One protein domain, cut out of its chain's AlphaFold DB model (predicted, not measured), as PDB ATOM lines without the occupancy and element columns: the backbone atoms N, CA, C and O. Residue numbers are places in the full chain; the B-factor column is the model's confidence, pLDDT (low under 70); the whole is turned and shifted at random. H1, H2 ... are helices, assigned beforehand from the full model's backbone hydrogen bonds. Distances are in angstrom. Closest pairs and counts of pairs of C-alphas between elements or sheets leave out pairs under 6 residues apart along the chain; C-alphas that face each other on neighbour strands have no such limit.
ATOM      1  N   GLN A 427      -4.870 -14.341 -15.852       95.00
ATOM      2  CA  GLN A 427      -6.179 -13.954 -16.369       95.00
ATOM      3  C   GLN A 427      -6.054 -13.271 -17.732       95.00
ATOM      4  O   GLN A 427      -6.732 -13.690 -18.665       95.00
ATOM      5  N   ARG A 428      -5.098 -12.349 -17.920       95.38
ATOM      6  CA  ARG A 428      -4.851 -11.734 -19.233       95.38
ATOM      7  C   ARG A 428      -4.468 -12.769 -20.291       95.38
ATOM      8  O   ARG A 428      -4.990 -12.736 -21.402       95.38
ATOM      9  N   ARG A 429      -3.631 -13.753 -19.934       95.19
ATOM     10  CA  ARG A 429      -3.323 -14.901 -20.813       95.19
ATOM     11  C   ARG A 429      -4.522 -15.818 -21.063       95.19
ATOM     12  O   ARG A 429      -4.538 -16.501 -22.079       95.19
ATOM     13  N   ALA A 430      -5.495 -15.903 -20.157       96.06
ATOM     14  CA  ALA A 430      -6.734 -16.651 -20.378       96.06
ATOM     15  C   ALA A 430      -7.696 -15.885 -21.305       96.06
ATOM     16  O   ALA A 430      -8.218 -16.479 -22.243       96.06
ATOM     17  N   CYS A 431      -7.844 -14.572 -21.104       96.56
ATOM     18  CA  CYS A 431      -8.601 -13.657 -21.960       96.56
ATOM     19  C   CYS A 431      -8.114 -13.716 -23.417       96.56
ATOM     20  O   CYS A 431      -8.884 -14.063 -24.307       96.56
ATOM     21  N   VAL A 432      -6.819 -13.464 -23.656       95.75
ATOM     22  CA  VAL A 432      -6.236 -13.471 -25.014       95.75
ATOM     23  C   VAL A 432      -6.375 -14.844 -25.681       95.75
ATOM     24  O   VAL A 432      -6.759 -14.925 -26.843       95.75
ATOM     25  N   ARG A 433      -6.161 -15.939 -24.940       95.19
ATOM     26  CA  ARG A 433      -6.399 -17.303 -25.445       95.19
ATOM     27  C   ARG A 433      -7.857 -17.552 -25.829       95.19
ATOM     28  O   ARG A 433      -8.117 -18.148 -26.869       95.19
ATOM     29  N   ALA A 434      -8.809 -17.081 -25.028       96.12
ATOM     30  CA  ALA A 434     -10.228 -17.206 -25.341       96.12
ATOM     31  C   ALA A 434     -10.601 -16.429 -26.620       96.12
ATOM     32  O   ALA A 434     -11.339 -16.952 -27.450       96.12
ATOM     33  N   MET A 435     -10.026 -15.237 -26.821       96.69
ATOM     34  CA  MET A 435     -10.193 -14.438 -28.042       96.69
ATOM     35  C   MET A 435      -9.581 -15.127 -29.274       96.69
ATOM     36  O   MET A 435     -10.262 -15.264 -30.285       96.69
ATOM     37  N   LEU A 436      -8.355 -15.660 -29.176       95.62
ATOM     38  CA  LEU A 436      -7.725 -16.440 -30.256       95.62
ATOM     39  C   LEU A 436      -8.566 -17.670 -30.638       95.62
ATOM     40  O   LEU A 436      -8.829 -17.893 -31.817       95.62
ATOM     41  N   ARG A 437      -9.063 -18.434 -29.653       95.00
ATOM     42  CA  ARG A 437      -9.977 -19.569 -29.898       95.00
ATOM     43  C   ARG A 437     -11.253 -19.138 -30.622       95.00
ATOM     44  O   ARG A 437     -11.736 -19.886 -31.471       95.00
ATOM     45  N   ARG A 438     -11.808 -17.967 -30.284       96.00
ATOM     46  CA  ARG A 438     -12.987 -17.405 -30.954       96.00
ATOM     47  C   ARG A 438     -12.674 -17.056 -32.409       96.00
ATOM     48  O   ARG A 438     -13.357 -17.569 -33.287       96.00
ATOM     49  N   ALA A 439     -11.637 -16.254 -32.658       96.06
ATOM     50  CA  ALA A 439     -11.237 -15.845 -34.005       96.06
ATOM     51  C   ALA A 439     -10.953 -17.061 -34.906       96.06
ATOM     52  O   ALA A 439     -11.465 -17.149 -36.022       96.06
ATOM     53  N   ALA A 440     -10.238 -18.060 -34.380       95.88
ATOM     54  CA  ALA A 440     -10.003 -19.321 -35.075       95.88
ATOM     55  C   ALA A 440     -11.309 -20.046 -35.432       95.88
ATOM     56  O   ALA A 440     -11.468 -20.527 -36.552       95.88
ATOM     57  N   LYS A 441     -12.261 -20.119 -34.490       95.56
ATOM     58  CA  LYS A 441     -13.564 -20.756 -34.716       95.56
ATOM     59  C   LYS A 441     -14.381 -20.017 -35.777       95.56
ATOM     60  O   LYS A 441     -14.973 -20.678 -36.618       95.56
ATOM     61  N   GLU A 442     -14.389 -18.686 -35.774       96.00
ATOM     62  CA  GLU A 442     -15.098 -17.892 -36.788       96.00
ATOM     63  C   GLU A 442     -14.519 -18.111 -38.198       96.00
ATOM     64  O   GLU A 442     -15.280 -18.238 -39.159       96.00
ATOM     65  N   GLN A 443     -13.194 -18.257 -38.333       96.62
ATOM     66  CA  GLN A 443     -12.569 -18.618 -39.612       96.62
ATOM     67  C   GLN A 443     -12.875 -20.070 -40.021       96.62
ATOM     68  O   GLN A 443     -13.179 -20.323 -41.185       96.62
ATOM     69  N   VAL A 444     -12.882 -21.024 -39.079       96.62
ATOM     70  CA  VAL A 444     -13.321 -22.410 -39.340       96.62
ATOM     71  C   VAL A 444     -14.778 -22.448 -39.813       96.62
ATOM     72  O   VAL A 444     -15.082 -23.163 -40.764       96.62
ATOM     73  N   GLU A 445     -15.671 -21.665 -39.202       97.19
ATOM     74  CA  GLU A 445     -17.074 -21.568 -39.621       97.19
ATOM     75  C   GLU A 445     -17.197 -20.929 -41.013       97.19
ATOM     76  O   GLU A 445     -17.879 -21.495 -41.862       97.19
ATOM     77  N   ARG A 446     -16.447 -19.859 -41.316       97.06
ATOM     78  CA  ARG A 446     -16.388 -19.267 -42.667       97.06
ATOM     79  C   ARG A 446     -15.920 -20.262 -43.738       97.06
ATOM     80  O   ARG A 446     -16.482 -20.273 -44.830       97.06
ATOM     81  N   LEU A 447     -14.901 -21.078 -43.457       97.06
ATOM     82  CA  LEU A 447     -14.436 -22.114 -44.390       97.06
ATOM     83  C   LEU A 447     -15.478 -23.237 -44.541       97.06
ATOM     84  O   LEU A 447     -15.777 -23.651 -45.660       97.06
ATOM     85  N   ARG A 448     -16.087 -23.691 -43.440       97.38
ATOM     86  CA  ARG A 448     -17.142 -24.717 -43.461       97.38
ATOM     87  C   ARG A 448     -18.368 -24.261 -44.254       97.38
ATOM     88  O   ARG A 448     -18.944 -25.051 -44.996       97.38
ATOM     89  N   ASP A 449     -18.741 -22.989 -44.153       97.69
ATOM     90  CA  ASP A 449     -19.871 -22.412 -44.887       97.69
ATOM     91  C   ASP A 449     -19.600 -22.308 -46.412       97.69
ATOM     92  O   ASP A 449     -20.539 -22.174 -47.195       97.69
ATOM     93  N   MET A 450     -18.341 -22.460 -46.857       97.12
ATOM     94  CA  MET A 450     -17.972 -22.682 -48.270       97.12
ATOM     95  C   MET A 450     -18.035 -24.162 -48.707       97.12
ATOM     96  O   MET A 450     -17.770 -24.466 -49.868       97.12
ATOM     97  N   GLY A 451     -18.409 -25.079 -47.809       96.31
ATOM     98  CA  GLY A 451     -18.601 -26.505 -48.094       96.31
ATOM     99  C   GLY A 451     -17.408 -27.413 -47.776       96.31
ATOM    100  O   GLY A 451     -17.433 -28.580 -48.158       96.31
ATOM    101  N   PHE A 452     -16.371 -26.915 -47.094       95.94
ATOM    102  CA  PHE A 452     -15.218 -27.726 -46.683       95.94
ATOM    103  C   PHE A 452     -15.464 -28.473 -45.357       95.94
ATOM    104  O   PHE A 452     -16.139 -27.967 -44.458       95.94
ATOM    105  N   ASP A 453     -14.865 -29.659 -45.197       94.69
ATOM    106  CA  ASP A 453     -14.971 -30.454 -43.964       94.69
ATOM    107  C   ASP A 453     -14.354 -29.731 -42.755       94.69
ATOM    108  O   ASP A 453     -13.251 -29.183 -42.838       94.69
ATOM    109  N   GLU A 454     -15.017 -29.773 -41.594       95.06
ATOM    110  CA  GLU A 454     -14.603 -28.994 -40.414       95.06
ATOM    111  C   GLU A 454     -13.171 -29.314 -39.947       95.06
ATOM    112  O   GLU A 454     -12.409 -28.406 -39.609       95.06
ATOM    113  N   TRP A 455     -12.765 -30.589 -39.963       93.69
ATOM    114  CA  TRP A 455     -11.412 -30.992 -39.561       93.69
ATOM    115  C   TRP A 455     -10.337 -30.418 -40.498       93.69
ATOM    116  O   TRP A 455      -9.280 -29.978 -40.042       93.69
ATOM    117  N   ARG A 456     -10.633 -30.320 -41.799       93.19
ATOM    118  CA  ARG A 456      -9.742 -29.700 -42.789       93.19
ATOM    119  C   ARG A 456      -9.687 -28.189 -42.610       93.19
ATOM    120  O   ARG A 456      -8.604 -27.613 -42.661       93.19
ATOM    121  N   CYS A 457     -10.829 -27.560 -42.327       95.56
ATOM    122  CA  CYS A 457     -10.902 -26.139 -41.987       95.56
ATOM    123  C   CYS A 457     -10.020 -25.810 -40.773       95.56
ATOM    124  O   CYS A 457      -9.293 -24.820 -40.798       95.56
ATOM    125  N   ARG A 458     -10.021 -26.663 -39.737       94.38
ATOM    126  CA  ARG A 458      -9.159 -26.515 -38.548       94.38
ATOM    127  C   ARG A 458      -7.670 -26.599 -38.897       94.38
ATOM    128  O   ARG A 458      -6.915 -25.721 -38.485       94.38
ATOM    129  N   LEU A 459      -7.250 -27.587 -39.697       92.88
ATOM    130  CA  LEU A 459      -5.866 -27.681 -40.194       92.88
ATOM    131  C   LEU A 459      -5.463 -26.447 -41.017       92.88
ATOM    132  O   LEU A 459      -4.374 -25.904 -40.823       92.88
ATOM    133  N   ALA A 460      -6.347 -25.978 -41.901       94.38
ATOM    134  CA  ALA A 460      -6.103 -24.803 -42.727       94.38
ATOM    135  C   ALA A 460      -5.939 -23.535 -41.867       94.38
ATOM    136  O   ALA A 460      -4.949 -22.825 -42.017       94.38
ATOM    137  N   VAL A 461      -6.830 -23.294 -40.898       95.81
ATOM    138  CA  VAL A 461      -6.731 -22.149 -39.970       95.81
ATOM    139  C   VAL A 461      -5.476 -22.220 -39.096       95.81
ATOM    140  O   VAL A 461      -4.837 -21.197 -38.871       95.81
ATOM    141  N   MET A 462      -5.031 -23.402 -38.661       93.38
ATOM    142  CA  MET A 462      -3.746 -23.513 -37.952       93.38
ATOM    143  C   MET A 462      -2.531 -23.177 -38.823       93.38
ATOM    144  O   MET A 462      -1.530 -22.689 -38.303       93.38
ATOM    145  N   ARG A 463      -2.600 -23.442 -40.133       93.12
ATOM    146  CA  ARG A 463      -1.489 -23.244 -41.077       93.12
ATOM    147  C   ARG A 463      -1.442 -21.837 -41.683       93.12
ATOM    148  O   ARG A 463      -0.351 -21.352 -41.970       93.12
ATOM    149  N   PHE A 464      -2.601 -21.213 -41.887       94.88
ATOM    150  CA  PHE A 464      -2.751 -19.920 -42.566       94.88
ATOM    151  C   PHE A 464      -3.239 -18.790 -41.645       94.88
ATOM    152  O   PHE A 464      -3.063 -17.627 -41.987       94.88
ATOM    153  N   GLY A 465      -3.773 -19.105 -40.460       95.12
ATOM    154  CA  GLY A 465      -4.270 -18.117 -39.505       95.12
ATOM    155  C   GLY A 465      -5.579 -17.478 -39.953       95.12
ATOM    156  O   GLY A 465      -6.602 -18.155 -40.068       95.12
ATOM    157  N   ASP A 466      -5.551 -16.165 -40.162       95.00
ATOM    158  CA  ASP A 466      -6.683 -15.347 -40.598       95.00
ATOM    159  C   ASP A 466      -6.896 -15.312 -42.127       95.00
ATOM    160  O   ASP A 466      -7.987 -14.936 -42.576       95.00
ATOM    161  N   ASP A 467      -5.900 -15.737 -42.914       96.00
ATOM    162  CA  ASP A 467      -5.923 -15.775 -44.382       96.00
ATOM    163  C   ASP A 467      -6.879 -16.858 -44.917       96.00
ATOM    164  O   ASP A 467      -6.489 -17.968 -45.294       96.00
ATOM    165  N   ALA A 468      -8.171 -16.522 -44.956       95.38
ATOM    166  CA  ALA A 468      -9.234 -17.378 -45.478       95.38
ATOM    167  C   ALA A 468      -9.082 -17.692 -46.982       95.38
ATOM    168  O   ALA A 468      -9.508 -18.763 -47.429       95.38
ATOM    169  N   ASP A 469      -8.453 -16.806 -47.761       96.00
ATOM    170  CA  ASP A 469      -8.201 -17.017 -49.192       96.00
ATOM    171  C   ASP A 469      -7.056 -18.025 -49.391       96.00
ATOM    172  O   ASP A 469      -7.192 -18.986 -50.150       96.00
ATOM    173  N   GLY A 470      -5.954 -17.882 -48.649       96.00
ATOM    174  CA  GLY A 470      -4.864 -18.860 -48.610       96.00
ATOM    175  C   GLY A 470      -5.311 -20.222 -48.076       96.00
ATOM    176  O   GLY A 470      -4.996 -21.255 -48.674       96.00
ATOM    177  N   ALA A 471      -6.112 -20.233 -47.006       95.94
ATOM    178  CA  ALA A 471      -6.697 -21.439 -46.428       95.94
ATOM    179  C   ALA A 471      -7.628 -22.166 -47.413       95.94
ATOM    180  O   ALA A 471      -7.473 -23.369 -47.626       95.94
ATOM    181  N   SER A 472      -8.561 -21.459 -48.059       96.62
ATOM    182  CA  SER A 472      -9.468 -22.058 -49.049       96.62
ATOM    183  C   SER A 472      -8.734 -22.516 -50.312       96.62
ATOM    184  O   SER A 472      -8.992 -23.615 -50.799       96.62
ATOM    185  N   MET A 473      -7.746 -21.758 -50.799       96.25
ATOM    186  CA  MET A 473      -6.910 -22.182 -51.926       96.25
ATOM    187  C   MET A 473      -6.077 -23.429 -51.582       96.25
ATOM    188  O   MET A 473      -5.895 -24.306 -52.428       96.25
ATOM    189  N   TRP A 474      -5.591 -23.554 -50.342       94.56
ATOM    190  CA  TRP A 474      -4.933 -24.774 -49.871       94.56
ATOM    191  C   TRP A 474      -5.903 -25.960 -49.834       94.56
ATOM    192  O   TRP A 474      -5.568 -27.013 -50.376       94.56
ATOM    193  N   LEU A 475      -7.111 -25.772 -49.290       94.38
ATOM    194  CA  LEU A 475      -8.161 -26.797 -49.239       94.38
ATOM    195  C   LEU A 475      -8.570 -27.288 -50.633       94.38
ATOM    196  O   LEU A 475      -8.669 -28.492 -50.842       94.38
ATOM    197  N   ILE A 476      -8.734 -26.384 -51.602       95.12
ATOM    198  CA  ILE A 476      -9.037 -26.729 -53.001       95.12
ATOM    199  C   ILE A 476      -7.896 -27.548 -53.623       95.12
ATOM    200  O   ILE A 476      -8.145 -28.561 -54.270       95.12
ATOM    201  N   ASN A 477      -6.641 -27.145 -53.406       93.88
ATOM    202  CA  ASN A 477      -5.480 -27.817 -54.000       93.88
ATOM    203  C   ASN A 477      -5.161 -29.197 -53.386       93.88
ATOM    204  O   ASN A 477      -4.483 -29.989 -54.033       93.88
ATOM    205  N   HIS A 478      -5.624 -29.490 -52.164       87.50
ATOM    206  CA  HIS A 478      -5.333 -30.742 -51.436       87.50
ATOM    207  C   HIS A 478      -6.606 -31.558 -51.118       87.50
ATOM    208  O   HIS A 478      -6.584 -32.464 -50.284       87.50
ATOM    209  N   GLY A 479      -7.734 -31.238 -51.762       66.56
ATOM    210  CA  GLY A 479      -9.077 -31.568 -51.271       66.56
ATOM    211  C   GLY A 479      -9.515 -33.038 -51.273       66.56
ATOM    212  O   GLY A 479     -10.489 -33.354 -50.594       66.56
ATOM    213  N   GLU A 480      -8.853 -33.957 -51.986       67.75
ATOM    214  CA  GLU A 480      -9.434 -35.300 -52.227       67.75
ATOM    215  C   GLU A 480      -8.519 -36.522 -52.055       67.75
ATOM    216  O   GLU A 480      -9.046 -37.632 -52.025       67.75
ATOM    217  N   GLY A 481      -7.196 -36.392 -51.893       62.44
ATOM    218  CA  GLY A 481      -6.360 -37.608 -51.841       62.44
ATOM    219  C   GLY A 481      -4.972 -37.522 -51.222       62.44
ATOM    220  O   GLY A 481      -4.421 -38.568 -50.891       62.44
ATOM    221  N   ASP A 482      -4.409 -36.328 -51.037       59.53
ATOM    222  CA  ASP A 482      -3.019 -36.190 -50.596       59.53
ATOM    223  C   ASP A 482      -2.961 -35.765 -49.121       59.53
ATOM    224  O   ASP A 482      -2.818 -34.590 -48.777       59.53
ATOM    225  N   SER A 483      -3.084 -36.742 -48.215       61.22
ATOM    226  CA  SER A 483      -2.745 -36.585 -46.794       61.22
ATOM    227  C   SER A 483      -1.218 -36.571 -46.611       61.22
ATOM    228  O   SER A 483      -0.650 -37.399 -45.899       61.22
ATOM    229  N   VAL A 484      -0.559 -35.611 -47.276       56.25
ATOM    230  CA  VAL A 484       0.903 -35.508 -47.479       56.25
ATOM    231  C   VAL A 484       1.712 -35.703 -46.192       56.25
ATOM    232  O   VAL A 484       2.782 -36.307 -46.217       56.25
ATOM    233  N   ASP A 485       1.188 -35.213 -45.068       65.00
ATOM    234  CA  ASP A 485       1.879 -35.183 -43.777       65.00
ATOM    235  C   ASP A 485       1.431 -36.300 -42.805       65.00
ATOM    236  O   ASP A 485       1.874 -36.334 -41.658       65.00
ATOM    237  N   GLY A 486       0.543 -37.212 -43.223       70.44
ATOM    238  CA  GLY A 486       0.041 -38.314 -42.387       70.44
ATOM    239  C   GLY A 486      -0.797 -37.889 -41.172       70.44
ATOM    240  O   GLY A 486      -1.150 -38.744 -40.363       70.44
ATOM    241  N   GLN A 487      -1.119 -36.596 -41.047       75.81
ATOM    242  CA  GLN A 487      -2.013 -36.071 -40.018       75.81
ATOM    243  C   GLN A 487      -3.399 -36.687 -40.185       75.81
ATOM    244  O   GLN A 487      -4.023 -36.580 -41.244       75.81
ATOM    245  N   THR A 488      -3.864 -37.352 -39.136       78.62
ATOM    246  CA  THR A 488      -5.174 -37.996 -39.114       78.62
ATOM    247  C   THR A 488      -6.282 -36.968 -38.880       78.62
ATOM    248  O   THR A 488      -6.053 -35.862 -38.386       78.62
ATOM    249  N   GLU A 489      -7.522 -37.342 -39.201       85.06
ATOM    250  CA  GLU A 489      -8.692 -36.560 -38.785       85.06
ATOM    251  C   GLU A 489      -8.758 -36.419 -37.250       85.06
ATOM    252  O   GLU A 489      -9.220 -35.400 -36.739       85.06
ATOM    253  N   GLU A 490      -8.252 -37.408 -36.511       84.12
ATOM    254  CA  GLU A 490      -8.168 -37.401 -35.049       84.12
ATOM    255  C   GLU A 490      -7.168 -36.339 -34.561       84.12
ATOM    256  O   GLU A 490      -7.546 -35.491 -33.753       84.12
ATOM    257  N   ASP A 491      -5.965 -36.265 -35.150       82.31
ATOM    258  CA  ASP A 491      -4.996 -35.190 -34.871       82.31
ATOM    259  C   ASP A 491      -5.604 -33.800 -35.133       82.31
ATOM    260  O   ASP A 491      -5.401 -32.867 -34.359       82.31
ATOM    261  N   ALA A 492      -6.385 -33.652 -36.209       84.19
ATOM    262  CA  ALA A 492      -7.051 -32.399 -36.574       84.19
ATOM    263  C   ALA A 492      -8.220 -32.012 -35.642       84.19
ATOM    264  O   ALA A 492      -8.545 -30.826 -35.517       84.19
ATOM    265  N   ARG A 493      -8.865 -32.995 -34.999       82.81
ATOM    266  CA  ARG A 493      -9.919 -32.786 -33.991       82.81
ATOM    267  C   ARG A 493      -9.329 -32.428 -32.624       82.81
ATOM    268  O   ARG A 493      -9.844 -31.514 -31.978       82.81
ATOM    269  N   ASP A 494      -8.247 -33.095 -32.226       81.56
ATOM    270  CA  ASP A 494      -7.543 -32.860 -30.958       81.56
ATOM    271  C   ASP A 494      -6.667 -31.596 -30.983       81.56
ATOM    272  O   ASP A 494      -6.362 -31.016 -29.933       81.56
ATOM    273  N   ALA A 495      -6.285 -31.126 -32.174       82.25
ATOM    274  CA  ALA A 495      -5.494 -29.920 -32.335       82.25
ATOM    275  C   ALA A 495      -6.212 -28.675 -31.787       82.25
ATOM    276  O   ALA A 495      -7.215 -28.178 -32.312       82.25
ATOM    277  N   GLN A 496      -5.646 -28.127 -30.713       85.19
ATOM    278  CA  GLN A 496      -6.132 -26.900 -30.102       85.19
ATOM    279  C   GLN A 496      -5.825 -25.711 -31.015       85.19
ATOM    280  O   GLN A 496      -4.666 -25.363 -31.235       85.19
ATOM    281  N   LEU A 497      -6.882 -25.025 -31.458       84.56
ATOM    282  CA  LEU A 497      -6.820 -23.822 -32.300       84.56
ATOM    283  C   LEU A 497      -5.990 -22.657 -31.709       84.56
ATOM    284  O   LEU A 497      -5.735 -21.675 -32.395       84.56
ATOM    285  N   GLU A 498      -5.534 -22.766 -30.457       77.31
ATOM    286  CA  GLU A 498      -4.600 -21.824 -29.818       77.31
ATOM    287  C   GLU A 498      -3.217 -21.775 -30.483       77.31
ATOM    288  O   GLU A 498      -2.480 -20.820 -30.258       77.31
ATOM    289  N   GLY A 499      -2.846 -22.802 -31.256       81.12
ATOM    290  CA  GLY A 499      -1.556 -22.877 -31.949       81.12
ATOM    291  C   GLY A 499      -1.479 -22.098 -33.267       81.12
ATOM    292  O   GLY A 499      -0.402 -22.032 -33.853       81.12
ATOM    293  N   ALA A 500      -2.587 -21.524 -33.744       85.62
ATOM    294  CA  ALA A 500      -2.622 -20.741 -34.976       85.62
ATOM    295  C   ALA A 500      -1.893 -19.396 -34.780       85.62
ATOM    296  O   ALA A 500      -2.446 -18.447 -34.225       85.62
ATOM    297  N   SER A 501      -0.636 -19.321 -35.226       75.50
ATOM    298  CA  SER A 501       0.273 -18.199 -34.938       75.50
ATOM    299  C   SER A 501      -0.047 -16.890 -35.668       75.50
ATOM    300  O   SER A 501       0.527 -15.864 -35.323       75.50
ATOM    301  N   ASN A 502      -0.949 -16.915 -36.654       87.88
ATOM    302  CA  ASN A 502      -1.230 -15.787 -37.552       87.88
ATOM    303  C   ASN A 502      -2.708 -15.344 -37.488       87.88
ATOM    304  O   ASN A 502      -3.300 -15.023 -38.511       87.88
ATOM    305  N   LEU A 503      -3.353 -15.400 -36.320       93.81
ATOM    306  CA  LEU A 503      -4.713 -14.871 -36.162       93.81
ATOM    307  C   LEU A 503      -4.663 -13.392 -35.777       93.81
ATOM    308  O   LEU A 503      -4.321 -13.069 -34.637       93.81
ATOM    309  N   ASP A 504      -5.049 -12.507 -36.700       93.81
ATOM    310  CA  ASP A 504      -5.271 -11.094 -36.385       93.81
ATOM    311  C   ASP A 504      -6.427 -10.951 -35.380       93.81
ATOM    312  O   ASP A 504      -7.601 -11.179 -35.687       93.81
ATOM    313  N   ILE A 505      -6.066 -10.568 -34.155       95.56
ATOM    314  CA  ILE A 505      -6.983 -10.163 -33.086       95.56
ATOM    315  C   ILE A 505      -6.764  -8.701 -32.670       95.56
ATOM    316  O   ILE A 505      -7.296  -8.277 -31.643       95.56
ATOM    317  N   ASP A 506      -6.007  -7.901 -33.432       95.44
ATOM    318  CA  ASP A 506      -5.685  -6.511 -33.079       95.44
ATOM    319  C   ASP A 506      -6.948  -5.661 -32.943       95.44
ATOM    320  O   ASP A 506      -7.041  -4.818 -32.044       95.44
ATOM    321  N   ARG A 507      -7.956  -5.927 -33.784       95.31
ATOM    322  CA  ARG A 507      -9.275  -5.295 -33.683       95.31
ATOM    323  C   ARG A 507      -9.946  -5.590 -32.343       95.31
ATOM    324  O   ARG A 507     -10.426  -4.666 -31.691       95.31
ATOM    325  N   ASP A 508      -9.953  -6.841 -31.900       96.00
ATOM    326  CA  ASP A 508     -10.587  -7.206 -30.632       96.00
ATOM    327  C   ASP A 508      -9.758  -6.752 -29.426       96.00
ATOM    328  O   ASP A 508     -10.324  -6.361 -28.408       96.00
ATOM    329  N   LEU A 509      -8.428  -6.695 -29.546       95.94
ATOM    330  CA  LEU A 509      -7.541  -6.077 -28.556       95.94
ATOM    331  C   LEU A 509      -7.673  -4.543 -28.505       95.94
ATOM    332  O   LEU A 509      -7.356  -3.934 -27.480       95.94
ATOM    333  N   ALA A 510      -8.114  -3.894 -29.585       95.94
ATOM    334  CA  ALA A 510      -8.511  -2.487 -29.581       95.94
ATOM    335  C   ALA A 510      -9.869  -2.307 -28.883       95.94
ATOM    336  O   ALA A 510      -9.949  -1.539 -27.927       95.94
ATOM    337  N   ASN A 511     -10.883  -3.099 -29.249       96.62
ATOM    338  CA  ASN A 511     -12.195  -3.093 -28.588       96.62
ATOM    339  C   ASN A 511     -12.066  -3.369 -27.070       96.62
ATOM    340  O   ASN A 511     -12.687  -2.705 -26.243       96.62
ATOM    341  N   LEU A 512     -11.204  -4.313 -26.674       96.69
ATOM    342  CA  LEU A 512     -10.911  -4.638 -25.274       96.69
ATOM    343  C   LEU A 512     -10.304  -3.441 -24.514       96.69
ATOM    344  O   LEU A 512     -10.606  -3.242 -23.338       96.69
ATOM    345  N   ARG A 513      -9.499  -2.604 -25.186       95.81
ATOM    346  CA  ARG A 513      -8.985  -1.346 -24.617       95.81
ATOM    347  C   ARG A 513     -10.084  -0.307 -24.417       95.81
ATOM    348  O   ARG A 513     -10.105   0.337 -23.372       95.81
ATOM    349  N   GLU A 514     -11.032  -0.198 -25.346       96.50
ATOM    350  CA  GLU A 514     -12.219   0.648 -25.158       96.50
ATOM    351  C   GLU A 514     -13.034   0.209 -23.932       96.50
ATOM    352  O   GLU A 514     -13.462   1.057 -23.151       96.50
ATOM    353  N   VAL A 515     -13.163  -1.102 -23.684       96.75
ATOM    354  CA  VAL A 515     -13.851  -1.631 -22.492       96.75
ATOM    355  C   VAL A 515     -13.141  -1.262 -21.184       96.75
ATOM    356  O   VAL A 515     -13.822  -0.888 -20.230       96.75
ATOM    357  N   TYR A 516     -11.802  -1.269 -21.116       96.00
ATOM    358  CA  TYR A 516     -11.100  -0.748 -19.929       96.00
ATOM    359  C   TYR A 516     -11.347   0.759 -19.731       96.00
ATOM    360  O   TYR A 516     -11.511   1.217 -18.599       96.00
ATOM    361  N   HIS A 517     -11.451   1.537 -20.814       95.94
ATOM    362  CA  HIS A 517     -11.769   2.969 -20.738       95.94
ATOM    363  C   HIS A 517     -13.205   3.276 -20.269       95.94
ATOM    364  O   HIS A 517     -13.466   4.404 -19.855       95.94
ATOM    365  N   LEU A 518     -14.114   2.291 -20.237       95.50
ATOM    366  CA  LEU A 518     -15.428   2.423 -19.587       95.50
ATOM    367  C   LEU A 518     -15.351   2.406 -18.044       95.50
ATOM    368  O   LEU A 518     -16.371   2.601 -17.384       95.50
ATOM    369  N   GLY A 519     -14.166   2.196 -17.458       96.00
ATOM    370  CA  GLY A 519     -13.945   2.248 -16.008       96.00
ATOM    371  C   GLY A 519     -14.231   0.939 -15.266       96.00
ATOM    372  O   GLY A 519     -14.327   0.945 -14.038       96.00
ATOM    373  N   PHE A 520     -14.366  -0.180 -15.982       96.44
ATOM    374  CA  PHE A 520     -14.377  -1.510 -15.370       96.44
ATOM    375  C   PHE A 520     -12.975  -1.900 -14.883       96.44
ATOM    376  O   PHE A 520     -11.969  -1.532 -15.490       96.44
ATOM    377  N   ASP A 521     -12.906  -2.693 -13.812       95.25
ATOM    378  CA  ASP A 521     -11.639  -3.261 -13.354       95.25
ATOM    379  C   ASP A 521     -11.059  -4.236 -14.394       95.25
ATOM    380  O   ASP A 521     -11.767  -5.088 -14.940       95.25
ATOM    381  N   VAL A 522      -9.754  -4.120 -14.654       95.75
ATOM    382  CA  VAL A 522      -9.048  -4.903 -15.682       95.75
ATOM    383  C   VAL A 522      -9.143  -6.408 -15.411       95.75
ATOM    384  O   VAL A 522      -9.283  -7.185 -16.353       95.75
ATOM    385  N   HIS A 523      -9.116  -6.831 -14.143       96.25
ATOM    386  CA  HIS A 523      -9.223  -8.240 -13.770       96.25
ATOM    387  C   HIS A 523     -10.627  -8.781 -14.036       96.25
ATOM    388  O   HIS A 523     -10.762  -9.847 -14.633       96.25
ATOM    389  N   SER A 524     -11.663  -8.026 -13.652       96.44
ATOM    390  CA  SER A 524     -13.058  -8.395 -13.917       96.44
ATOM    391  C   SER A 524     -13.359  -8.483 -15.414       96.44
ATOM    392  O   SER A 524     -14.071  -9.389 -15.836       96.44
ATOM    393  N   VAL A 525     -12.794  -7.587 -16.233       97.38
ATOM    394  CA  VAL A 525     -12.923  -7.648 -17.698       97.38
ATOM    395  C   VAL A 525     -12.198  -8.867 -18.272       97.38
ATOM    396  O   VAL A 525     -12.809  -9.623 -19.026       97.38
ATOM    397  N   ASP A 526     -10.938  -9.105 -17.895       97.31
ATOM    398  CA  ASP A 526     -10.168 -10.266 -18.367       97.31
ATOM    399  C   ASP A 526     -10.857 -11.597 -17.995       97.31
ATOM    400  O   ASP A 526     -10.910 -12.526 -18.806       97.31
ATOM    401  N   GLU A 527     -11.414 -11.695 -16.783       97.25
ATOM    402  CA  GLU A 527     -12.160 -12.863 -16.300       97.25
ATOM    403  C   GLU A 527     -13.519 -13.028 -17.000       97.25
ATOM    404  O   GLU A 527     -13.877 -14.146 -17.384       97.25
ATOM    405  N   ALA A 528     -14.256 -11.935 -17.228       97.81
ATOM    406  CA  ALA A 528     -15.520 -11.967 -17.959       97.81
ATOM    407  C   ALA A 528     -15.311 -12.395 -19.420       97.81
ATOM    408  O   ALA A 528     -16.019 -13.276 -19.900       97.81
ATOM    409  N   VAL A 529     -14.302 -11.856 -20.116       98.06
ATOM    410  CA  VAL A 529     -13.984 -12.235 -21.504       98.06
ATOM    411  C   VAL A 529     -13.509 -13.686 -21.593       98.06
ATOM    412  O   VAL A 529     -13.938 -14.413 -22.492       98.06
ATOM    413  N   ALA A 530     -12.691 -14.157 -20.644       97.38
ATOM    414  CA  ALA A 530     -12.298 -15.565 -20.581       97.38
ATOM    415  C   ALA A 530     -13.511 -16.495 -20.359       97.38
ATOM    416  O   ALA A 530     -13.666 -17.491 -21.070       97.38
ATOM    417  N   THR A 531     -14.403 -16.141 -19.428       97.25
ATOM    418  CA  THR A 531     -15.645 -16.879 -19.130       97.25
ATOM    419  C   THR A 531     -16.608 -16.891 -20.324       97.25
ATOM    420  O   THR A 531     -17.164 -17.934 -20.669       97.25
ATOM    421  N   CYS A 532     -16.742 -15.765 -21.026       97.62
ATOM    422  CA  CYS A 532     -17.537 -15.614 -22.246       97.62
ATOM    423  C   CYS A 532     -16.833 -16.140 -23.512       97.62
ATOM    424  O   CYS A 532     -17.251 -15.814 -24.620       97.62
ATOM    425  N   LYS A 533     -15.786 -16.971 -23.379       96.81
ATOM    426  CA  LYS A 533     -15.079 -17.632 -24.496       96.81
ATOM    427  C   LYS A 533     -14.555 -16.651 -25.560       96.81
ATOM    428  O   LYS A 533     -14.592 -16.955 -26.748       96.81
ATOM    429  N   GLY A 534     -14.085 -15.479 -25.137       96.56
ATOM    430  CA  GLY A 534     -13.599 -14.426 -26.028       96.56
ATOM    431  C   GLY A 534     -14.692 -13.500 -26.566       96.56
ATOM    432  O   GLY A 534     -14.378 -12.598 -27.338       96.56
ATOM    433  N   ASP A 535     -15.963 -13.679 -26.186       97.50
ATOM    434  CA  ASP A 535     -17.022 -12.759 -26.603       97.50
ATOM    435  C   ASP A 535     -17.082 -11.500 -25.739       97.50
ATOM    436  O   ASP A 535     -17.670 -11.480 -24.657       97.50
ATOM    437  N   LEU A 536     -16.478 -10.431 -26.260       97.25
ATOM    438  CA  LEU A 536     -16.423  -9.125 -25.622       97.25
ATOM    439  C   LEU A 536     -17.811  -8.498 -25.421       97.25
ATOM    440  O   LEU A 536     -18.041  -7.874 -24.388       97.25
ATOM    441  N   HIS A 537     -18.758  -8.684 -26.349       97.12
ATOM    442  CA  HIS A 537     -20.105  -8.126 -26.193       97.12
ATOM    443  C   HIS A 537     -20.866  -8.828 -25.065       97.12
ATOM    444  O   HIS A 537     -21.484  -8.165 -24.227       97.12
ATOM    445  N   LEU A 538     -20.771 -10.160 -24.999       97.62
ATOM    446  CA  LEU A 538     -21.366 -10.950 -23.924       97.62
ATOM    447  C   LEU A 538     -20.684 -10.686 -22.571       97.62
ATOM    448  O   LEU A 538     -21.370 -10.578 -21.555       97.62
ATOM    449  N   ALA A 539     -19.360 -10.510 -22.556       97.88
ATOM    450  CA  ALA A 539     -18.599 -10.157 -21.359       97.88
ATOM    451  C   ALA A 539     -19.010  -8.784 -20.806       97.88
ATOM    452  O   ALA A 539     -19.320  -8.666 -19.622       97.88
ATOM    453  N   VAL A 540     -19.094  -7.760 -21.662       97.44
ATOM    454  CA  VAL A 540     -19.562  -6.416 -21.283       97.44
ATOM    455  C   VAL A 540     -21.005  -6.457 -20.776       97.44
ATOM    456  O   VAL A 540     -21.303  -5.870 -19.736       97.44
ATOM    457  N   ALA A 541     -21.896  -7.200 -21.443       97.38
ATOM    458  CA  ALA A 541     -23.265  -7.398 -20.968       97.38
ATOM    459  C   ALA A 541     -23.307  -8.077 -19.584       97.38
ATOM    460  O   ALA A 541     -24.068  -7.647 -18.717       97.38
ATOM    461  N   SER A 542     -22.454  -9.083 -19.343       97.31
ATOM    462  CA  SER A 542     -22.331  -9.749 -18.041       97.31
ATOM    463  C   SER A 542     -21.825  -8.800 -16.950       97.31
ATOM    464  O   SER A 542     -22.388  -8.778 -15.857       97.31
ATOM    465  N   LEU A 543     -20.834  -7.951 -17.243       96.81
ATOM    466  CA  LEU A 543     -20.319  -6.949 -16.300       96.81
ATOM    467  C   LEU A 543     -21.383  -5.911 -15.919       96.81
ATOM    468  O   LEU A 543     -21.568  -5.621 -14.735       96.81
ATOM    469  N   PHE A 544     -22.144  -5.398 -16.892       96.75
ATOM    470  CA  PHE A 544     -23.291  -4.531 -16.604       96.75
ATOM    471  C   PHE A 544     -24.371  -5.260 -15.790       96.75
ATOM    472  O   PHE A 544     -24.947  -4.679 -14.866       96.75
ATOM    473  N   GLN A 545     -24.632  -6.542 -16.071       95.69
ATOM    474  CA  GLN A 545     -25.569  -7.349 -15.287       95.69
ATOM    475  C   GLN A 545     -25.100  -7.519 -13.828       95.69
ATOM    476  O   GLN A 545     -25.888  -7.349 -12.900       95.69
ATOM    477  N   GLN A 546     -23.811  -7.772 -13.597       94.44
ATOM    478  CA  GLN A 546     -23.238  -7.870 -12.250       94.44
ATOM    479  C   GLN A 546     -23.339  -6.545 -11.473       94.44
ATOM    480  O   GLN A 546     -23.684  -6.559 -10.289       94.44
ATOM    481  N   GLN A 547     -23.114  -5.401 -12.133       92.69
ATOM    482  CA  GLN A 547     -23.293  -4.076 -11.525       92.69
ATOM    483  C   GLN A 547     -24.764  -3.775 -11.192       92.69
ATOM    484  O   GLN A 547     -25.061  -3.293 -10.100       92.69
ATOM    485  N   THR A 548     -25.691  -4.069 -12.108       92.00
ATOM    486  CA  THR A 548     -27.128  -3.766 -11.940       92.00
ATOM    487  C   THR A 548     -27.828  -4.650 -10.916       92.00
ATOM    488  O   THR A 548     -28.654  -4.151 -10.154       92.00
TER     489      THR A 548
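This is residues 427 to 548 of the 721 residues of an uncharacterized protein of Micromonas commoda (strain RCC299 / NOUM17 / CCMP2709) (UniProt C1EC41). The model is a rod of two small helical lobes joined by one long helix, H1, which runs through the middle: at its first part H6 packs on it, with H7 packed on H6 and H5 beyond to make one lobe, and H2 and H3 pack across its last part, with short H4 packed on H2, to make the other. A loop sticks out from the H2, H3 and H4 lobe at residues 480 to 486, and the chain then comes back past H1 to reach the other lobe. The printed part has 122 residues, with seven named helices, H1 to H7 in order along the chain, and no named strand; the class is all helix. It is only just loose, close to compact, with a radius of gyration of the C-alphas of 16.8 A, and its C-alphas span 56 by 24 by 21 A.

Find C-alpha 427 at (-6.179, -13.954, -16.369); from there H1, residues 427 to 448, runs 31.1 A to C-alpha 448 at (-17.142, -24.717, -43.461). Next come H2, residues 454 to 464, 15.1 A long, and H3, residues 468 to 477, 14.0 A long. After the free loop, look for H4 at residues 489 to 494, 8.7 A from first to last C-alpha. H5, residues 506 to 517, begins with C-alpha 506 at (-5.685, -6.511, -33.079) and is 16.7 A long. H6, residues 522 to 531, is 14.1 A long. H7, residues 536 to 548, is 18.2 A long and ends with C-alpha 548 at (-27.128, -3.766, -11.940).

Start at the first residues of H1: residues 427 to 435 alone touch H6, the closest C-alphas being those of Cys 431 and Ala 530, 4.4 A apart. These two run the same way at a steep tilt of 38 degrees, only just past shallow. Further along, H1 touches H2 with residues 440 to 448 alone, and C-alphas 444 and 457 are the closest, 5.2 A apart, at a steep tilt of 62 degrees, opposite ways. H1 touches H3 with residues 443 to 447 alone, closest at the C-alphas of Leu 447 and Ser 472, 6.8 A. H2 and H3 touch, with the C-alphas of Ala 460 and Ala 471 closest at 5.0 A. On H4, Ala 492 comes closest to H2 at Trp 455, C-alpha to C-alpha 5.5 A; they touch at a steep tilt of 69.7 degrees, only just short of about perpendicular. Turn to H5: it is close to H1 but not clearly touching, the closest C-alphas, of Met 435 and Asp 508, being 7.7 A apart. H5 and H6 only just touch, and only at the corner by their link, with 3 pairs of C-alphas within 8 A. H7 touches H5 with residues 536 to 540 alone, closest at the C-alphas of Leu 512 and Leu 536, 7.1 A, at a shallow tilt of 15 degrees, the same way. H6 and H7 touch at a steep tilt of 63 degrees, opposite ways, with the C-alphas of Ala 528 and Ala 539 closest at 4.9 A. H1 and H7 are apart, as are H2 and H6, for instance. In H1, H2, H3, H4, H5, H6 and H7 every O i to N i+4 pair is within hydrogen-bond range.

The two C-alphas farthest apart are those of Gly 481 and Thr 548, 56.3 A. The printed part has no cut. The links H3 to H4 and H4 to H5 are long, with 11 residues each; the other four are tight. Check the B-factor column at residues 479 to 485, where pLDDT is under 70; the mean of the printed part is 91.9.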